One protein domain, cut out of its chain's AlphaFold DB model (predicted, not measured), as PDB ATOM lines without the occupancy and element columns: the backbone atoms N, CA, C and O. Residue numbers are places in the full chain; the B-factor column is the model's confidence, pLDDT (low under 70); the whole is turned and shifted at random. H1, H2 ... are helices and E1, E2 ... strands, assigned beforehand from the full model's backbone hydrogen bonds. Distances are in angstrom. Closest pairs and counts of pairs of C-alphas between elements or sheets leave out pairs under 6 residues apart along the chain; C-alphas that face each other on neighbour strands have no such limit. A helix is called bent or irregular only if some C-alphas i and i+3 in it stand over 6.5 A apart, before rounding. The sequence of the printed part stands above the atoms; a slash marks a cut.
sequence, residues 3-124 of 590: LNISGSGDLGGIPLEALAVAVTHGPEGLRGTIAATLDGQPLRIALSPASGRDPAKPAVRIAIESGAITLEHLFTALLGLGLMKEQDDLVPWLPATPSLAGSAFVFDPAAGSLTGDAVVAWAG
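This is residues 3 to 124 of the 590 residues of an uncharacterized protein of Planctomycetes bacterium (UniProt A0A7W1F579). One twisted sheet of seven strands, E1 to E7 side by side in chain order and antiparallel throughout, curls into an open trough, with the bent strands E1 and E2 at one edge. The short helix H1 and a long loop lie off the sheet, toward one end. The printed part has 122 residues, with strands E1 to E5, then H1, then E6 and E7; its class is mostly strand. It is compact, with a radius of gyration of the C-alphas of 15.8 A, and elongated, spanning 50 by 28 by 28 A.

Edge strand E1, residues 3 to 10, forms a hairpin with E2, residues 15 to 26, at 151 degrees; N 5 and O 21 are 3.0 A apart, within hydrogen-bond range. E1 bends by 75 degrees at residue 7, E2 by 79 degrees at residue 18. E3, residues 29 to 38, is antiparallel to E2, with N 22 to O 33 at 2.9 A, and to E4, residues 41 to 49, with N 34 to O 45 at 2.8 A. E5, residues 60 to 66, follows, with N 46 to O 63 at 2.8 A, and ends a meander from E1, each strand the antiparallel neighbour of the one before. H1, residues 71 to 80, is not on the sheet and is apart from E4; its O i to N i+4 pairs are all within hydrogen-bond range. E6, residues 104 to 108, is antiparallel to E5, with N 62 to O 105 at 2.8 A. It forms a hairpin with edge strand E7, residues 113 to 122, with N 106 to O 115 at 2.7 A.

E1 begins at C-alpha 3 (-17.176, 24.436, 80.533) and is 19.2 A long. E2 is 29.8 A, E3 26.8 A, E4 26.7 A, E5 18.2 A, H1 14.1 A and E6 13.5 A. E7, 27.4 A, ends at C-alpha 122 (-46.114, 7.479, 76.556).

The C-alphas of Pro 27 and Asp 89 are farthest apart, 50.1 A. The printed part has no cut. The link from H1 to E6, residues 81 to 103, is long. Mean pLDDT of the printed part is 78.9; residues 79 to 95 are among those under 70.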
ATOM      1  N   LEU A   3     -17.170  25.391  79.434       73.25
ATOM      2  CA  LEU A   3     -17.176  24.436  80.533       73.25
ATOM      3  C   LEU A   3     -17.606  23.076  79.983       73.25
ATOM      4  O   LEU A   3     -18.723  22.932  79.490       73.25
ATOM      5  N   ASN A   4     -16.701  22.104  80.089       72.69
ATOM      6  CA  ASN A   4     -16.951  20.709  79.760       72.69
ATOM      7  C   ASN A   4     -16.813  19.891  81.046       72.69
ATOM      8  O   ASN A   4     -15.721  19.827  81.608       72.69
ATOM      9  N   ILE A   5     -17.909  19.308  81.529       76.31
ATOM     10  CA  ILE A   5     -17.923  18.461  82.729       76.31
ATOM     11  C   ILE A   5     -18.405  17.072  82.326       76.31
ATOM     12  O   ILE A   5     -19.420  16.953  81.646       76.31
ATOM     13  N   SER A   6     -17.691  16.039  82.770       74.56
ATOM     14  CA  SER A   6     -18.104  14.640  82.662       74.56
ATOM     15  C   SER A   6     -18.172  14.004  84.051       74.56
ATOM     16  O   SER A   6     -17.214  14.145  84.813       74.56
ATOM     17  N   GLY A   7     -19.246  13.291  84.387       80.94
ATOM     18  CA  GLY A   7     -19.370  12.617  85.682       80.94
ATOM     19  C   GLY A   7     -20.701  11.895  85.888       80.94
ATOM     20  O   GLY A   7     -21.389  11.547  84.933       80.94
ATOM     21  N   SER A   8     -21.055  11.679  87.149       75.19
ATOM     22  CA  SER A   8     -22.381  11.244  87.593       75.19
ATOM     23  C   SER A   8     -22.979  12.308  88.513       75.19
ATOM     24  O   SER A   8     -22.240  13.069  89.143       75.19
ATOM     25  N   GLY A   9     -24.303  12.380  88.593       72.69
ATOM     26  CA  GLY A   9     -25.017  13.347  89.427       72.69
ATOM     27  C   GLY A   9     -26.283  12.761  90.039       72.69
ATOM     28  O   GLY A   9     -26.648  11.627  89.750       72.69
ATOM     29  N   ASP A  10     -26.944  13.551  90.876       68.44
ATOM     30  CA  ASP A  10     -28.244  13.228  91.461       68.44
ATOM     31  C   ASP A  10     -29.174  14.442  91.305       68.44
ATOM     32  O   ASP A  10     -28.804  15.567  91.661       68.44
ATOM     33  N   LEU A  11     -30.359  14.228  90.731       64.56
ATOM     34  CA  LEU A  11     -31.422  15.223  90.591       64.56
ATOM     35  C   LEU A  11     -32.544  14.941  91.593       64.56
ATOM     36  O   LEU A  11     -33.622  14.486  91.221       64.56
ATOM     37  N   GLY A  12     -32.296  15.238  92.869       57.88
ATOM     38  CA  GLY A  12     -33.326  15.128  93.905       57.88
ATOM     39  C   GLY A  12     -33.778  13.689  94.164       57.88
ATOM     40  O   GLY A  12     -34.970  13.456  94.350       57.88
ATOM     41  N   GLY A  13     -32.837  12.742  94.171       61.25
ATOM     42  CA  GLY A  13     -33.079  11.311  94.359       61.25
ATOM     43  C   GLY A  13     -33.110  10.502  93.060       61.25
ATOM     44  O   GLY A  13     -33.401   9.309  93.116       61.25
ATOM     45  N   ILE A  14     -32.820  11.122  91.910       66.81
ATOM     46  CA  ILE A  14     -32.761  10.455  90.607       66.81
ATOM     47  C   ILE A  14     -31.309  10.421  90.103       66.81
ATOM     48  O   ILE A  14     -30.743  11.482  89.804       66.81
ATOM     49  N   PRO A  15     -30.695   9.232  89.963       72.00
ATOM     50  CA  PRO A  15     -29.314   9.115  89.521       72.00
ATOM     51  C   PRO A  15     -29.166   9.504  88.043       72.00
ATOM     52  O   PRO A  15     -29.865   9.002  87.164       72.00
ATOM     53  N   LEU A  16     -28.205  10.385  87.768       76.50
ATOM     54  CA  LEU A  16     -27.731  10.709  86.427       76.50
ATOM     55  C   LEU A  16     -26.384  10.036  86.186       76.50
ATOM     56  O   LEU A  16     -25.382  10.371  86.825       76.50
ATOM     57  N   GLU A  17     -26.338   9.144  85.208       81.81
ATOM     58  CA  GLU A  17     -25.116   8.466  84.785       81.81
ATOM     59  C   GLU A  17     -24.569   9.073  83.491       81.81
ATOM     60  O   GLU A  17     -25.312   9.645  82.694       81.81
ATOM     61  N   ALA A  18     -23.257   8.958  83.269       84.25
ATOM     62  CA  ALA A  18     -22.588   9.459  82.061       84.25
ATOM     63  C   ALA A  18     -22.956  10.917  81.700       84.25
ATOM     64  O   ALA A  18     -23.091  11.265  80.526       84.25
ATOM     65  N   LEU A  19     -23.127  11.769  82.716       85.06
ATOM     66  CA  LEU A  19     -23.450  13.182  82.559       85.06
ATOM     67  C   LEU A  19     -22.296  13.878  81.838       85.06
ATOM     68  O   LEU A  19     -21.200  13.974  82.379       85.06
ATOM     69  N   ALA A  20     -22.561  14.389  80.644       86.31
ATOM     70  CA  ALA A  20     -21.683  15.208  79.830       86.31
ATOM     71  C   ALA A  20     -22.339  16.578  79.605       86.31
ATOM     72  O   ALA A  20     -23.320  16.720  78.875       86.31
ATOM     73  N   VAL A  21     -21.785  17.608  80.237       85.12
ATOM     74  CA  VAL A  21     -22.215  19.001  80.091       85.12
ATOM     75  C   VAL A  21     -21.214  19.703  79.189       85.12
ATOM     76  O   VAL A  21     -20.054  19.826  79.569       85.12
ATOM     77  N   ALA A  22     -21.653  20.181  78.028       86.69
ATOM     78  CA  ALA A  22     -20.850  20.980  77.108       86.69
ATOM     79  C   ALA A  22     -21.512  22.349  76.928       86.69
ATOM     80  O   ALA A  22     -22.442  22.498  76.133       86.69
ATOM     81  N   VAL A  23     -21.071  23.346  77.699       85.69
ATOM     82  CA  VAL A  23     -21.695  24.678  77.727       85.69
ATOM     83  C   VAL A  23     -20.688  25.804  77.537       85.69
ATOM     84  O   VAL A  23     -19.537  25.753  77.961       85.69
ATOM     85  N   THR A  24     -21.153  26.872  76.913       83.94
ATOM     86  CA  THR A  24     -20.410  28.092  76.623       83.94
ATOM     87  C   THR A  24     -21.197  29.270  77.167       83.94
ATOM     88  O   THR A  24     -22.345  29.492  76.792       83.94
ATOM     89  N   HIS A  25     -20.568  30.036  78.051       80.38
ATOM     90  CA  HIS A  25     -21.093  31.297  78.553       80.38
ATOM     91  C   HIS A  25     -20.419  32.455  77.811       80.38
ATOM     92  O   HIS A  25     -19.184  32.587  77.851       80.38
ATOM     93  N   GLY A  26     -21.216  33.262  77.112       75.81
ATOM     94  CA  GLY A  26     -20.771  34.429  76.350       75.81
ATOM     95  C   GLY A  26     -21.613  35.678  76.642       75.81
ATOM     96  O   GLY A  26     -22.534  35.616  77.450       75.81
ATOM     97  N   PRO A  27     -21.325  36.808  75.970       68.25
ATOM     98  CA  PRO A  27     -22.064  38.065  76.146       68.25
ATOM     99  C   PRO A  27     -23.554  37.934  75.812       68.25
ATOM    100  O   PRO A  27     -24.383  38.641  76.367       68.25
ATOM    101  N   GLU A  28     -23.889  37.006  74.913       70.94
ATOM    102  CA  GLU A  28     -25.261  36.710  74.500       70.94
ATOM    103  C   GLU A  28     -25.969  35.702  75.422       70.94
ATOM    104  O   GLU A  28     -27.094  35.322  75.127       70.94
ATOM    105  N   GLY A  29     -25.334  35.245  76.510       78.38
ATOM    106  CA  GLY A  29     -25.886  34.275  77.462       78.38
ATOM    107  C   GLY A  29     -25.295  32.863  77.351       78.38
ATOM    108  O   GLY A  29     -24.230  32.645  76.765       78.38
ATOM    109  N   LEU A  30     -25.978  31.896  77.973       83.62
ATOM    110  CA  LEU A  30     -25.559  30.492  78.040       83.62
ATOM    111  C   LEU A  30     -26.029  29.713  76.800       83.62
ATOM    112  O   LEU A  30     -27.209  29.746  76.452       83.62
ATOM    113  N   ARG A  31     -25.114  28.983  76.149       88.44
ATOM    114  CA  ARG A  31     -25.408  28.054  75.041       88.44
ATOM    115  C   ARG A  31     -24.709  26.723  75.241       88.44
ATOM    116  O   ARG A  31     -23.537  26.720  75.608       88.44
ATOM    117  N   GLY A  32     -25.361  25.612  74.935       89.69
ATOM    118  CA  GLY A  32     -24.708  24.309  74.990       89.69
ATOM    119  C   GLY A  32     -25.670  23.138  75.015       89.69
ATOM    120  O   GLY A  32     -26.857  23.292  74.748       89.69
ATOM    121  N   THR A  33     -25.149  21.970  75.354       90.44
ATOM    122  CA  THR A  33     -25.920  20.735  75.469       90.44
ATOM    123  C   THR A  33     -25.542  19.996  76.742       90.44
ATOM    124  O   THR A  33     -24.365  19.919  77.099       90.44
ATOM    125  N   ILE A  34     -26.537  19.421  77.403       89.38
ATOM    126  CA  ILE A  34     -26.369  18.451  78.479       89.38
ATOM    127  C   ILE A  34     -26.823  17.105  77.925       89.38
ATOM    128  O   ILE A  34     -27.955  16.983  77.463       89.38
ATOM    129  N   ALA A  35     -25.947  16.110  77.955       89.25
ATOM    130  CA  ALA A  35     -26.278  14.723  77.665       89.25
ATOM    131  C   ALA A  35     -26.060  13.893  78.931       89.25
ATOM    132  O   ALA A  35     -25.092  14.116  79.649       89.25
ATOM    133  N   ALA A  36     -26.953  12.962  79.229       87.31
ATOM    134  CA  ALA A  36     -26.819  12.050  80.357       87.31
ATOM    135  C   ALA A  36     -27.574  10.751  80.066       87.31
ATOM    136  O   ALA A  36     -28.279  10.636  79.064       87.31
ATOM    137  N   THR A  37     -27.441   9.785  80.961       83.31
ATOM    138  CA  THR A  37     -28.295   8.604  81.029       83.31
ATOM    139  C   THR A  37     -29.158   8.719  82.280       83.31
ATOM    140  O   THR A  37     -28.638   8.902  83.381       83.31
ATOM    141  N   LEU A  38     -30.470   8.652  82.087       78.81
ATOM    142  CA  LEU A  38     -31.503   8.691  83.115       78.81
ATOM    143  C   LEU A  38     -32.232   7.347  83.058       78.81
ATOM    144  O   LEU A  38     -32.803   7.018  82.024       78.81
ATOM    145  N   ASP A  39     -32.158   6.540  84.113       71.88
ATOM    146  CA  ASP A  39     -32.785   5.204  84.173       71.88
ATOM    147  C   ASP A  39     -32.375   4.266  83.025       71.88
ATOM    148  O   ASP A  39     -33.184   3.532  82.455       71.88
ATOM    149  N   GLY A  40     -31.104   4.332  82.620       75.69
ATOM    150  CA  GLY A  40     -30.596   3.583  81.469       75.69
ATOM    151  C   GLY A  40     -31.046   4.121  80.101       75.69
ATOM    152  O   GLY A  40     -30.687   3.537  79.081       75.69
ATOM    153  N   GLN A  41     -31.799   5.227  80.051       82.12
ATOM    154  CA  GLN A  41     -32.278   5.872  78.824       82.12
ATOM    155  C   GLN A  41     -31.526   7.181  78.529       82.12
ATOM    156  O   GLN A  41     -31.163   7.916  79.448       82.12
ATOM    157  N   PRO A  42     -31.287   7.524  77.250       85.62
ATOM    158  CA  PRO A  42     -30.558   8.736  76.894       85.62
ATOM    159  C   PRO A  42     -31.388  10.004  77.151       85.62
ATOM    160  O   PRO A  42     -32.477  10.193  76.600       85.62
ATOM    161  N   LEU A  43     -30.818  10.922  77.928       87.50
ATOM    162  CA  LEU A  43     -31.310  12.276  78.164       87.50
ATOM    163  C   LEU A  43     -30.443  13.272  77.389       87.50
ATOM    164  O   LEU A  43     -29.217  13.259  77.500       87.50
ATOM    165  N   ARG A  44     -31.074  14.168  76.633       91.62
ATOM    166  CA  ARG A  44     -30.410  15.242  75.897       91.62
ATOM    167  C   ARG A  44     -31.195  16.542  76.024       91.62
ATOM    168  O   ARG A  44     -32.369  16.617  75.665       91.62
ATOM    169  N   ILE A  45     -30.519  17.572  76.518       91.38
ATOM    170  CA  ILE A  45     -31.071  18.897  76.788       91.38
ATOM    171  C   ILE A  45     -30.222  19.932  76.051       91.38
ATOM    172  O   ILE A  45     -29.009  19.996  76.243       91.38
ATOM    173  N   ALA A  46     -30.851  20.773  75.240       92.69
ATOM    174  CA  ALA A  46     -30.221  21.924  74.611       92.69
ATOM    175  C   ALA A  46     -30.452  23.190  75.444       92.69
ATOM    176  O   ALA A  46     -31.560  23.480  75.893       92.69
ATOM    177  N   LEU A  47     -29.390  23.971  75.621       91.56
ATOM    178  CA  LEU A  47     -29.393  25.264  76.289       91.56
ATOM    179  C   LEU A  47     -29.124  26.356  75.257       91.56
ATOM    180  O   LEU A  47     -28.162  26.286  74.489       91.56
ATOM    181  N   SER A  48     -29.953  27.390  75.250       90.44
ATOM    182  CA  SER A  48     -29.784  28.566  74.394       90.44
ATOM    183  C   SER A  48     -30.234  29.827  75.132       90.44
ATOM    184  O   SER A  48     -30.944  29.724  76.131       90.44
ATOM    185  N   PRO A  49     -29.848  31.033  74.697       86.00
ATOM    186  CA  PRO A  49     -30.245  32.247  75.384       86.00
ATOM    187  C   PRO A  49     -31.686  32.582  75.016       86.00
ATOM    188  O   PRO A  49     -32.071  32.496  73.846       86.00
ATOM    189  N   ALA A  50     -32.487  32.973  76.001       82.44
ATOM    190  CA  ALA A  50     -33.839  33.447  75.748       82.44
ATOM    191  C   ALA A  50     -33.804  34.902  75.244       82.44
ATOM    192  O   ALA A  50     -33.098  35.750  75.788       82.44
ATOM    193  N   SER A  51     -34.563  35.203  74.192       70.44
ATOM    194  CA  SER A  51     -34.628  36.544  73.600       70.44
ATOM    195  C   SER A  51     -35.434  37.514  74.485       70.44
ATOM    196  O   SER A  51     -36.498  37.149  74.977       70.44
ATOM    197  N   GLY A  52     -34.973  38.765  74.645       60.88
ATOM    198  CA  GLY A  52     -35.808  39.876  75.140       60.88
ATOM    199  C   GLY A  52     -35.857  40.145  76.656       60.88
ATOM    200  O   GLY A  52     -36.828  40.746  77.110       60.88
ATOM    201  N   ARG A  53     -34.853  39.742  77.452       59.47
ATOM    202  CA  ARG A  53     -34.761  40.053  78.903       59.47
ATOM    203  C   ARG A  53     -33.437  40.732  79.289       59.47
ATOM    204  O   ARG A  53     -32.547  40.853  78.453       59.47
ATOM    205  N   ASP A  54     -33.356  41.203  80.539       65.25
ATOM    206  CA  ASP A  54     -32.240  41.966  81.124       65.25
ATOM    207  C   ASP A  54     -30.853  41.399  80.732       65.25
ATOM    208  O   ASP A  54     -30.517  40.273  81.118       65.25
ATOM    209  N   PRO A  55     -30.022  42.160  79.993       63.50
ATOM    210  CA  PRO A  55     -28.705  41.705  79.553       63.50
ATOM    211  C   PRO A  55     -27.715  41.464  80.706       63.50
ATOM    212  O   PRO A  55     -26.711  40.784  80.500       63.50
ATOM    213  N   ALA A  56     -27.977  41.969  81.919       64.31
ATOM    214  CA  ALA A  56     -27.140  41.705  83.092       64.31
ATOM    215  C   ALA A  56     -27.373  40.309  83.706       64.31
ATOM    216  O   ALA A  56     -26.510  39.809  84.433       64.31
ATOM    217  N   LYS A  57     -28.520  39.675  83.427       69.56
ATOM    218  CA  LYS A  57     -28.898  38.336  83.911       69.56
ATOM    219  C   LYS A  57     -29.675  37.590  82.818       69.56
ATOM    220  O   LYS A  57     -30.894  37.445  82.923       69.56
ATOM    221  N   PRO A  58     -28.991  37.124  81.757       76.19
ATOM    222  CA  PRO A  58     -29.661  36.538  80.607       76.19
ATOM    223  C   PRO A  58     -30.426  35.275  81.013       76.19
ATOM    224  O   PRO A  58     -29.858  34.337  81.575       76.19
ATOM    225  N   ALA A  59     -31.724  35.256  80.712       84.56
ATOM    226  CA  ALA A  59     -32.555  34.074  80.886       84.56
ATOM    227  C   ALA A  59     -32.106  32.954  79.932       84.56
ATOM    228  O   ALA A  59     -31.639  33.203  78.815       84.56
ATOM    229  N   VAL A  60     -32.256  31.706  80.372       88.56
ATOM    230  CA  VAL A  60     -31.786  30.523  79.639       88.56
ATOM    231  C   VAL A  60     -32.985  29.727  79.154       88.56
ATOM    232  O   VAL A  60     -33.822  29.316  79.952       88.56
ATOM    233  N   ARG A  61     -33.056  29.478  77.848       91.12
ATOM    234  CA  ARG A  61     -33.982  28.517  77.255       91.12
ATOM    235  C   ARG A  61     -33.401  27.109  77.367       91.12
ATOM    236  O   ARG A  61     -32.285  26.860  76.915       91.12
ATOM    237  N   ILE A  62     -34.187  26.205  77.930       91.94
ATOM    238  CA  ILE A  62     -33.887  24.797  78.177       91.94
ATOM    239  C   ILE A  62     -34.853  23.979  77.318       91.94
ATOM    240  O   ILE A  62     -36.054  24.024  77.560       91.94
ATOM    241  N   ALA A  63     -34.364  23.260  76.311       92.94
ATOM    242  CA  ALA A  63     -35.182  22.399  75.456       92.94
ATOM    243  C   ALA A  63     -34.796  20.932  75.657       92.94
ATOM    244  O   ALA A  63     -33.622  20.584  75.537       92.94
ATOM    245  N   ILE A  64     -35.769  20.074  75.958       91.44
ATOM    246  CA  ILE A  64     -35.562  18.630  76.100       91.44
ATOM    247  C   ILE A  64     -35.704  18.000  74.711       91.44
ATOM    248  O   ILE A  64     -36.806  17.891  74.174       91.44
ATOM    249  N   GLU A  65     -34.581  17.609  74.113       90.88
ATOM    250  CA  GLU A  65     -34.541  16.998  72.777       90.88
ATOM    251  C   GLU A  65     -34.896  15.509  72.840       90.88
ATOM    252  O   GLU A  65     -35.636  15.002  72.000       90.88
ATOM    253  N   SER A  66     -34.399  14.811  73.862       88.81
ATOM    254  CA  SER A  66     -34.767  13.431  74.169       88.81
ATOM    255  C   SER A  66     -34.675  13.194  75.668       88.81
ATOM    256  O   SER A  66     -33.805  13.742  76.336       88.81
ATOM    257  N   GLY A  67     -35.551  12.361  76.204       83.25
ATOM    258  CA  GLY A  67     -35.506  11.966  77.604       83.25
ATOM    259  C   GLY A  67     -36.704  11.095  77.914       83.25
ATOM    260  O   GLY A  67     -37.832  11.491  77.620       83.25
ATOM    261  N   ALA A  68     -36.446   9.909  78.449       84.12
ATOM    262  CA  ALA A  68     -37.455   9.037  79.022       84.12
ATOM    263  C   ALA A  68     -37.152   8.898  80.511       84.12
ATOM    264  O   ALA A  68     -35.987   8.812  80.896       84.12
ATOM    265  N   ILE A  69     -38.192   8.928  81.332       77.94
ATOM    266  CA  ILE A  69     -38.080   8.825  82.785       77.94
ATOM    267  C   ILE A  69     -39.022   7.728  83.259       77.94
ATOM    268  O   ILE A  69     -40.119   7.583  82.715       77.94
ATOM    269  N   THR A  70     -38.618   6.944  84.253       75.69
ATOM    270  CA  THR A  70     -39.566   6.069  84.945       75.69
ATOM    271  C   THR A  70     -40.394   6.904  85.922       75.69
ATOM    272  O   THR A  70     -39.874   7.733  86.669       75.69
ATOM    273  N   LEU A  71     -41.717   6.729  85.906       70.19
ATOM    274  CA  LEU A  71     -42.600   7.543  86.746       70.19
ATOM    275  C   LEU A  71     -42.327   7.350  88.241       70.19
ATOM    276  O   LEU A  71     -42.451   8.313  88.987       70.19
ATOM    277  N   GLU A  72     -41.874   6.168  88.662       69.38
ATOM    278  CA  GLU A  72     -41.428   5.895  90.034       69.38
ATOM    279  C   GLU A  72     -40.392   6.920  90.520       69.38
ATOM    280  O   GLU A  72     -40.559   7.512  91.584       69.38
ATOM    281  N   HIS A  73     -39.384   7.230  89.706       70.50
ATOM    282  CA  HIS A  73     -38.374   8.227  90.055       70.50
ATOM    283  C   HIS A  73     -38.909   9.661  90.044       70.50
ATOM    284  O   HIS A  73     -38.471  10.483  90.850       70.50
ATOM    285  N   LEU A  74     -39.908   9.971  89.207       70.00
ATOM    286  CA  LEU A  74     -40.628  11.245  89.301       70.00
ATOM    287  C   LEU A  74     -41.382  11.357  90.637       70.00
ATOM    288  O   LEU A  74     -41.340  12.414  91.268       70.00
ATOM    289  N   PHE A  75     -42.021  10.280  91.107       69.75
ATOM    290  CA  PHE A  75     -42.625  10.246  92.444       69.75
ATOM    291  C   PHE A  75     -41.572  10.407  93.538       69.75
ATOM    292  O   PHE A  75     -41.804  11.186  94.456       69.75
ATOM    293  N   THR A  76     -40.400   9.778  93.420       67.62
ATOM    294  CA  THR A  76     -39.267   9.994  94.340       67.62
ATOM    295  C   THR A  76     -38.816  11.453  94.371       67.62
ATOM    296  O   THR A  76     -38.588  11.997  95.450       67.62
ATOM    297  N   ALA A  77     -38.770  12.141  93.229       69.12
ATOM    298  CA  ALA A  77     -38.470  13.571  93.203       69.12
ATOM    299  C   ALA A  77     -39.573  14.411  93.874       69.12
ATOM    300  O   ALA A  77     -39.274  15.304  94.666       69.12
ATOM    301  N   LEU A  78     -40.855  14.111  93.628       70.31
ATOM    302  CA  LEU A  78     -41.980  14.780  94.301       70.31
ATOM    303  C   LEU A  78     -41.998  14.507  95.817       70.31
ATOM    304  O   LEU A  78     -42.343  15.398  96.600       70.31
ATOM    305  N   LEU A  79     -41.586  13.307  96.236       69.00
ATOM    306  CA  LEU A  79     -41.342  12.930  97.630       69.00
ATOM    307  C   LEU A  79     -40.204  13.763  98.230       69.00
ATOM    308  O   LEU A  79     -40.368  14.329  99.309       69.00
ATOM    309  N   GLY A  80     -39.084  13.898  97.513       65.88
ATOM    310  CA  GLY A  80     -37.947  14.732  97.908       65.88
ATOM    311  C   GLY A  80     -38.305  16.215  98.056       65.88
ATOM    312  O   GLY A  80     -37.768  16.896  98.927       65.88
ATOM    313  N   LEU A  81     -39.270  16.705  97.269       66.44
ATOM    314  CA  LEU A  81     -39.843  18.054  97.387       66.44
ATOM    315  C   LEU A  81     -40.870  18.189  98.528       66.44
ATOM    316  O   LEU A  81     -41.380  19.284  98.770       66.44
ATOM    317  N   GLY A  82     -41.193  17.101  99.234       64.50
ATOM    318  CA  GLY A  82     -42.176  17.079 100.318       64.50
ATOM    319  C   GLY A  82     -43.620  17.295  99.855       64.50
ATOM    320  O   GLY A  82     -44.470  17.644 100.671       64.50
ATOM    321  N   LEU A  83     -43.903  17.120  98.561       63.72
ATOM    322  CA  LEU A  83     -45.227  17.343  97.966       63.72
ATOM    323  C   LEU A  83     -46.150  16.126  98.081       63.72
ATOM    324  O   LEU A  83     -47.366  16.263  97.962       63.72
ATOM    325  N   MET A  84     -45.586  14.933  98.288       63.47
ATOM    326  CA  MET A  84     -46.315  13.664  98.350       63.47
ATOM    327  C   MET A  84     -45.714  12.722  99.410       63.47
ATOM    328  O   MET A  84     -44.605  12.951  99.881       63.47
ATOM    329  N   LYS A  85     -46.447  11.665  99.798       62.91
ATOM    330  CA  LYS A  85     -45.940  10.479 100.538       62.91
ATOM    331  C   LYS A  85     -45.903   9.266  99.605       62.91
ATOM    332  O   LYS A  85     -46.601   9.306  98.598       62.91
ATOM    333  N   GLU A  86     -45.153   8.214  99.947       62.12
ATOM    334  CA  GLU A  86     -45.049   6.966  99.165       62.12
ATOM    335  C   GLU A  86     -46.435   6.478  98.692       62.12
ATOM    336  O   GLU A  86     -47.368   6.359  99.495       62.12
ATOM    337  N   GLN A  87     -46.584   6.266  97.377       59.19
ATOM    338  CA  GLN A  87     -47.829   5.853  96.710       59.19
ATOM    339  C   GLN A  87     -47.630   4.550  95.917       59.19
ATOM    340  O   GLN A  87     -47.974   4.480  94.736       59.19
ATOM    341  N   ASP A  88     -47.095   3.505  96.552       59.88
ATOM    342  CA  ASP A  88     -46.817   2.205  95.906       59.88
ATOM    343  C   ASP A  88     -48.040   1.629  95.166       59.88
ATOM    344  O   ASP A  88     -47.921   0.971  94.135       59.88
ATOM    345  N   ASP A  89     -49.239   1.939  95.662       55.09
ATOM    346  CA  ASP A  89     -50.514   1.441  95.148       55.09
ATOM    347  C   ASP A  89     -50.929   2.095  93.802       55.09
ATOM    348  O   ASP A  89     -51.769   1.549  93.082       55.09
ATOM    349  N   LEU A  90     -50.342   3.245  93.431       61.25
ATOM    350  CA  LEU A  90     -50.606   3.944  92.158       61.25
ATOM    351  C   LEU A  90     -49.660   3.514  91.032       61.25
ATOM    352  O   LEU A  90     -50.006   3.672  89.863       61.25
ATOM    353  N   VAL A  91     -48.503   2.929  91.360       65.06
ATOM    354  CA  VAL A  91     -47.486   2.474  90.391       65.06
ATOM    355  C   VAL A  91     -48.067   1.591  89.275       65.06
ATOM    356  O   VAL A  91     -47.771   1.860  88.112       65.06
ATOM    357  N   PRO A  92     -48.968   0.620  89.546       65.19
ATOM    358  CA  PRO A  92     -49.561  -0.212  88.491       65.19
ATOM    359  C   PRO A  92     -50.467   0.548  87.506       65.19
ATOM    360  O   PRO A  92     -50.782   0.045  86.424       65.19
ATOM    361  N   TRP A  93     -50.934   1.736  87.892       63.06
ATOM    362  CA  TRP A  93     -51.839   2.570  87.102       63.06
ATOM    363  C   TRP A  93     -51.101   3.590  86.240       63.06
ATOM    364  O   TRP A  93     -51.697   4.159  85.329       63.06
ATOM    365  N   LEU A  94     -49.815   3.804  86.499       69.19
ATOM    366  CA  LEU A  94     -48.995   4.803  85.834       69.19
ATOM    367  C   LEU A  94     -48.336   4.224  84.574       69.19
ATOM    368  O   LEU A  94     -48.002   3.036  84.537       69.19
ATOM    369  N   PRO A  95     -48.131   5.026  83.516       69.75
ATOM    370  CA  PRO A  95     -47.384   4.563  82.357       69.75
ATOM    371  C   PRO A  95     -45.928   4.252  82.730       69.75
ATOM    372  O   PRO A  95     -45.296   4.972  83.493       69.75
ATOM    373  N   ALA A  96     -45.371   3.173  82.178       70.31
ATOM    374  CA  ALA A  96     -44.061   2.676  82.606       70.31
ATOM    375  C   ALA A  96     -42.892   3.620  82.253       70.31
ATOM    376  O   ALA A  96     -41.899   3.667  82.975       70.31
ATOM    377  N   THR A  97     -42.976   4.347  81.133       81.25
ATOM    378  CA  THR A  97     -41.860   5.172  80.631       81.25
ATOM    379  C   THR A  97     -42.369   6.354  79.794       81.25
ATOM    380  O   THR A  97     -42.462   6.258  78.568       81.25
ATOM    381  N   PRO A  98     -42.762   7.474  80.422       84.50
ATOM    382  CA  PRO A  98     -43.035   8.711  79.700       84.50
ATOM    383  C   PRO A  98     -41.770   9.329  79.092       84.50
ATOM    384  O   PRO A  98     -40.704   9.371  79.707       84.50
ATOM    385  N   SER A  99     -41.919   9.865  77.883       89.50
ATOM    386  CA  SER A  99     -40.957  10.732  77.217       89.50
ATOM    387  C   SER A  99     -41.311  12.197  77.440       89.50
ATOM    388  O   SER A  99     -42.467  12.580  77.296       89.50
ATOM    389  N   LEU A 100     -40.301  13.013  77.744       87.94
ATOM    390  CA  LEU A 100     -40.415  14.467  77.930       87.94
ATOM    391  C   LEU A 100     -39.935  15.264  76.703       87.94
ATOM    392  O   LEU A 100     -39.770  16.486  76.771       87.94
ATOM    393  N   ALA A 101     -39.645  14.572  75.597       89.88
ATOM    394  CA  ALA A 101     -39.137  15.182  74.375       89.88
ATOM    395  C   ALA A 101     -40.113  16.237  73.833       89.88
ATOM    396  O   ALA A 101     -41.320  16.011  73.767       89.88
ATOM    397  N   GLY A 102     -39.580  17.392  73.435       89.38
ATOM    398  CA  GLY A 102     -40.370  18.531  72.962       89.38
ATOM    399  C   GLY A 102     -40.733  19.547  74.049       89.38
ATOM    400  O   GLY A 102     -41.159  20.648  73.706       89.38
ATOM    401  N   SER A 103     -40.497  19.241  75.330       92.44
ATOM    402  CA  SER A 103     -40.634  20.226  76.410       92.44
ATOM    403  C   SER A 103     -39.611  21.360  76.269       92.44
ATOM    404  O   SER A 103     -38.428  21.114  76.002       92.44
ATOM    405  N   ALA A 104     -40.034  22.604  76.486       93.62
ATOM    406  CA  ALA A 104     -39.178  23.780  76.383       93.62
ATOM    407  C   ALA A 104     -39.500  24.819  77.463       93.62
ATOM    408  O   ALA A 104     -40.598  25.363  77.521       93.62
ATOM    409  N   PHE A 105     -38.499  25.174  78.262       93.00
ATOM    410  CA  PHE A 105     -38.630  26.081  79.396       93.00
ATOM    411  C   PHE A 105     -37.698  27.281  79.272       93.00
ATOM    412  O   PHE A 105     -36.665  27.224  78.610       93.00
ATOM    413  N   VAL A 106     -38.034  28.368  79.952       91.81
ATOM    414  CA  VAL A 106     -37.193  29.545  80.145       91.81
ATOM    415  C   VAL A 106     -36.953  29.706  81.637       91.81
ATOM    416  O   VAL A 106     -37.892  29.923  82.403       91.81
ATOM    417  N   PHE A 107     -35.694  29.594  82.044       89.81
ATOM    418  CA  PHE A 107     -35.253  29.856  83.404       89.81
ATOM    419  C   PHE A 107     -34.809  31.312  83.540       89.81
ATOM    420  O   PHE A 107     -33.910  31.764  82.822       89.81
ATOM    421  N   ASP A 108     -35.435  32.036  84.464       88.25
ATOM    422  CA  ASP A 108     -35.065  33.392  84.847       88.25
ATOM    423  C   ASP A 108     -34.312  33.370  86.187       88.25
ATOM    424  O   ASP A 108     -34.930  33.234  87.250       88.25
ATOM    425  N   PRO A 109     -32.979  33.532  86.170       82.62
ATOM    426  CA  PRO A 109     -32.185  33.503  87.391       82.62
ATOM    427  C   PRO A 109     -32.429  34.717  88.299       82.62
ATOM    428  O   PRO A 109     -32.138  34.646  89.490       82.62
ATOM    429  N   ALA A 110     -32.934  35.842  87.775       82.25
ATOM    430  CA  ALA A 110     -33.217  37.031  88.575       82.25
ATOM    431  C   ALA A 110     -34.501  36.861  89.393       82.25
ATOM    432  O   ALA A 110     -34.532  37.232  90.567       82.25
ATOM    433  N   ALA A 111     -35.536  36.290  88.774       81.94
ATOM    434  CA  ALA A 111     -36.803  35.979  89.430       81.94
ATOM    435  C   ALA A 111     -36.761  34.661  90.224       81.94
ATOM    436  O   ALA A 111     -37.600  34.449  91.098       81.94
ATOM    437  N   GLY A 112     -35.797  33.781  89.930       85.12
ATOM    438  CA  GLY A 112     -35.755  32.429  90.484       85.12
ATOM    439  C   GLY A 112     -36.943  31.592  90.014       85.12
ATOM    440  O   GLY A 112     -37.510  30.841  90.806       85.12
ATOM    441  N   SER A 113     -37.356  31.772  88.756       90.12
ATOM    442  CA  SER A 113     -38.543  31.132  88.194       90.12
ATOM    443  C   SER A 113     -38.259  30.406  86.881       90.12
ATOM    444  O   SER A 113     -37.332  30.734  86.139       90.12
ATOM    445  N   LEU A 114     -39.073  29.393  86.600       90.94
ATOM    446  CA  LEU A 114     -39.055  28.588  85.386       90.94
ATOM    447  C   LEU A 114     -40.429  28.686  84.720       90.94
ATOM    448  O   LEU A 114     -41.450  28.546  85.392       90.94
ATOM    449  N   THR A 115     -40.486  28.953  83.417       93.00
ATOM    450  CA  THR A 115     -41.759  28.994  82.677       93.00
ATOM    451  C   THR A 115     -41.619  28.433  81.269       93.00
ATOM    452  O   THR A 115     -40.664  28.780  80.582       93.00
ATOM    453  N   GLY A 116     -42.563  27.616  80.811       93.38
ATOM    454  CA  GLY A 116     -42.627  27.169  79.418       93.38
ATOM    455  C   GLY A 116     -43.466  25.912  79.220       93.38
ATOM    456  O   GLY A 116     -44.104  25.438  80.156       93.38
ATOM    457  N   ASP A 117     -43.467  25.393  77.999       93.94
ATOM    458  CA  ASP A 117     -44.308  24.271  77.600       93.94
ATOM    459  C   ASP A 117     -43.714  22.949  78.097       93.94
ATOM    460  O   ASP A 117     -42.599  22.561  77.730       93.94
ATOM    461  N   ALA A 118     -44.467  22.247  78.937       91.69
ATOM    462  CA  ALA A 118     -44.212  20.866  79.306       91.69
ATOM    463  C   ALA A 118     -45.003  19.958  78.363       91.69
ATOM    464  O   ALA A 118     -46.216  20.109  78.231       91.69
ATOM    465  N   VAL A 119     -44.321  19.009  77.729       92.62
ATOM    466  CA  VAL A 119     -44.914  17.998  76.850       92.62
ATOM    467  C   VAL A 119     -44.473  16.631  77.338       92.62
ATOM    468  O   VAL A 119     -43.293  16.406  77.613       92.62
ATOM    469  N   VAL A 120     -45.428  15.717  77.443       89.88
ATOM    470  CA  VAL A 120     -45.182  14.352  77.886       89.88
ATOM    471  C   VAL A 120     -45.942  13.365  77.002       89.88
ATOM    472  O   VAL A 120     -47.103  13.580  76.669       89.88
ATOM    473  N   ALA A 121     -45.295  12.277  76.597       90.06
ATOM    474  CA  ALA A 121     -45.901  11.237  75.765       90.06
ATOM    475  C   ALA A 121     -45.504   9.847  76.263       90.06
ATOM    476  O   ALA A 121     -44.373   9.646  76.694       90.06
ATOM    477  N   TRP A 122     -46.399   8.869  76.189       90.00
ATOM    478  CA  TRP A 122     -46.114   7.479  76.556       90.00
ATOM    479  C   TRP A 122     -46.883   6.509  75.659       90.00
ATOM    480  O   TRP A 122     -47.671   6.890  74.795       90.00
ATOM    481  N   ALA A 123     -46.649   5.211  75.846       86.44
ATOM    482  CA  ALA A 123     -47.393   4.192  75.122       86.44
ATOM    483  C   ALA A 123     -48.885   4.237  75.504       86.44
ATOM    484  O   ALA A 123     -49.254   3.853  76.611       86.44
ATOM    485  N   GLY A 124     -49.733   4.679  74.571       86.06
ATOM    486  CA  GLY A 124     -51.186   4.739  74.752       86.06
ATOM    487  C   GLY A 124     -51.733   6.081  75.247       86.06
ATOM    488  O   GLY A 124     -52.940   6.164  75.469       86.06
TER     489      GLY A 124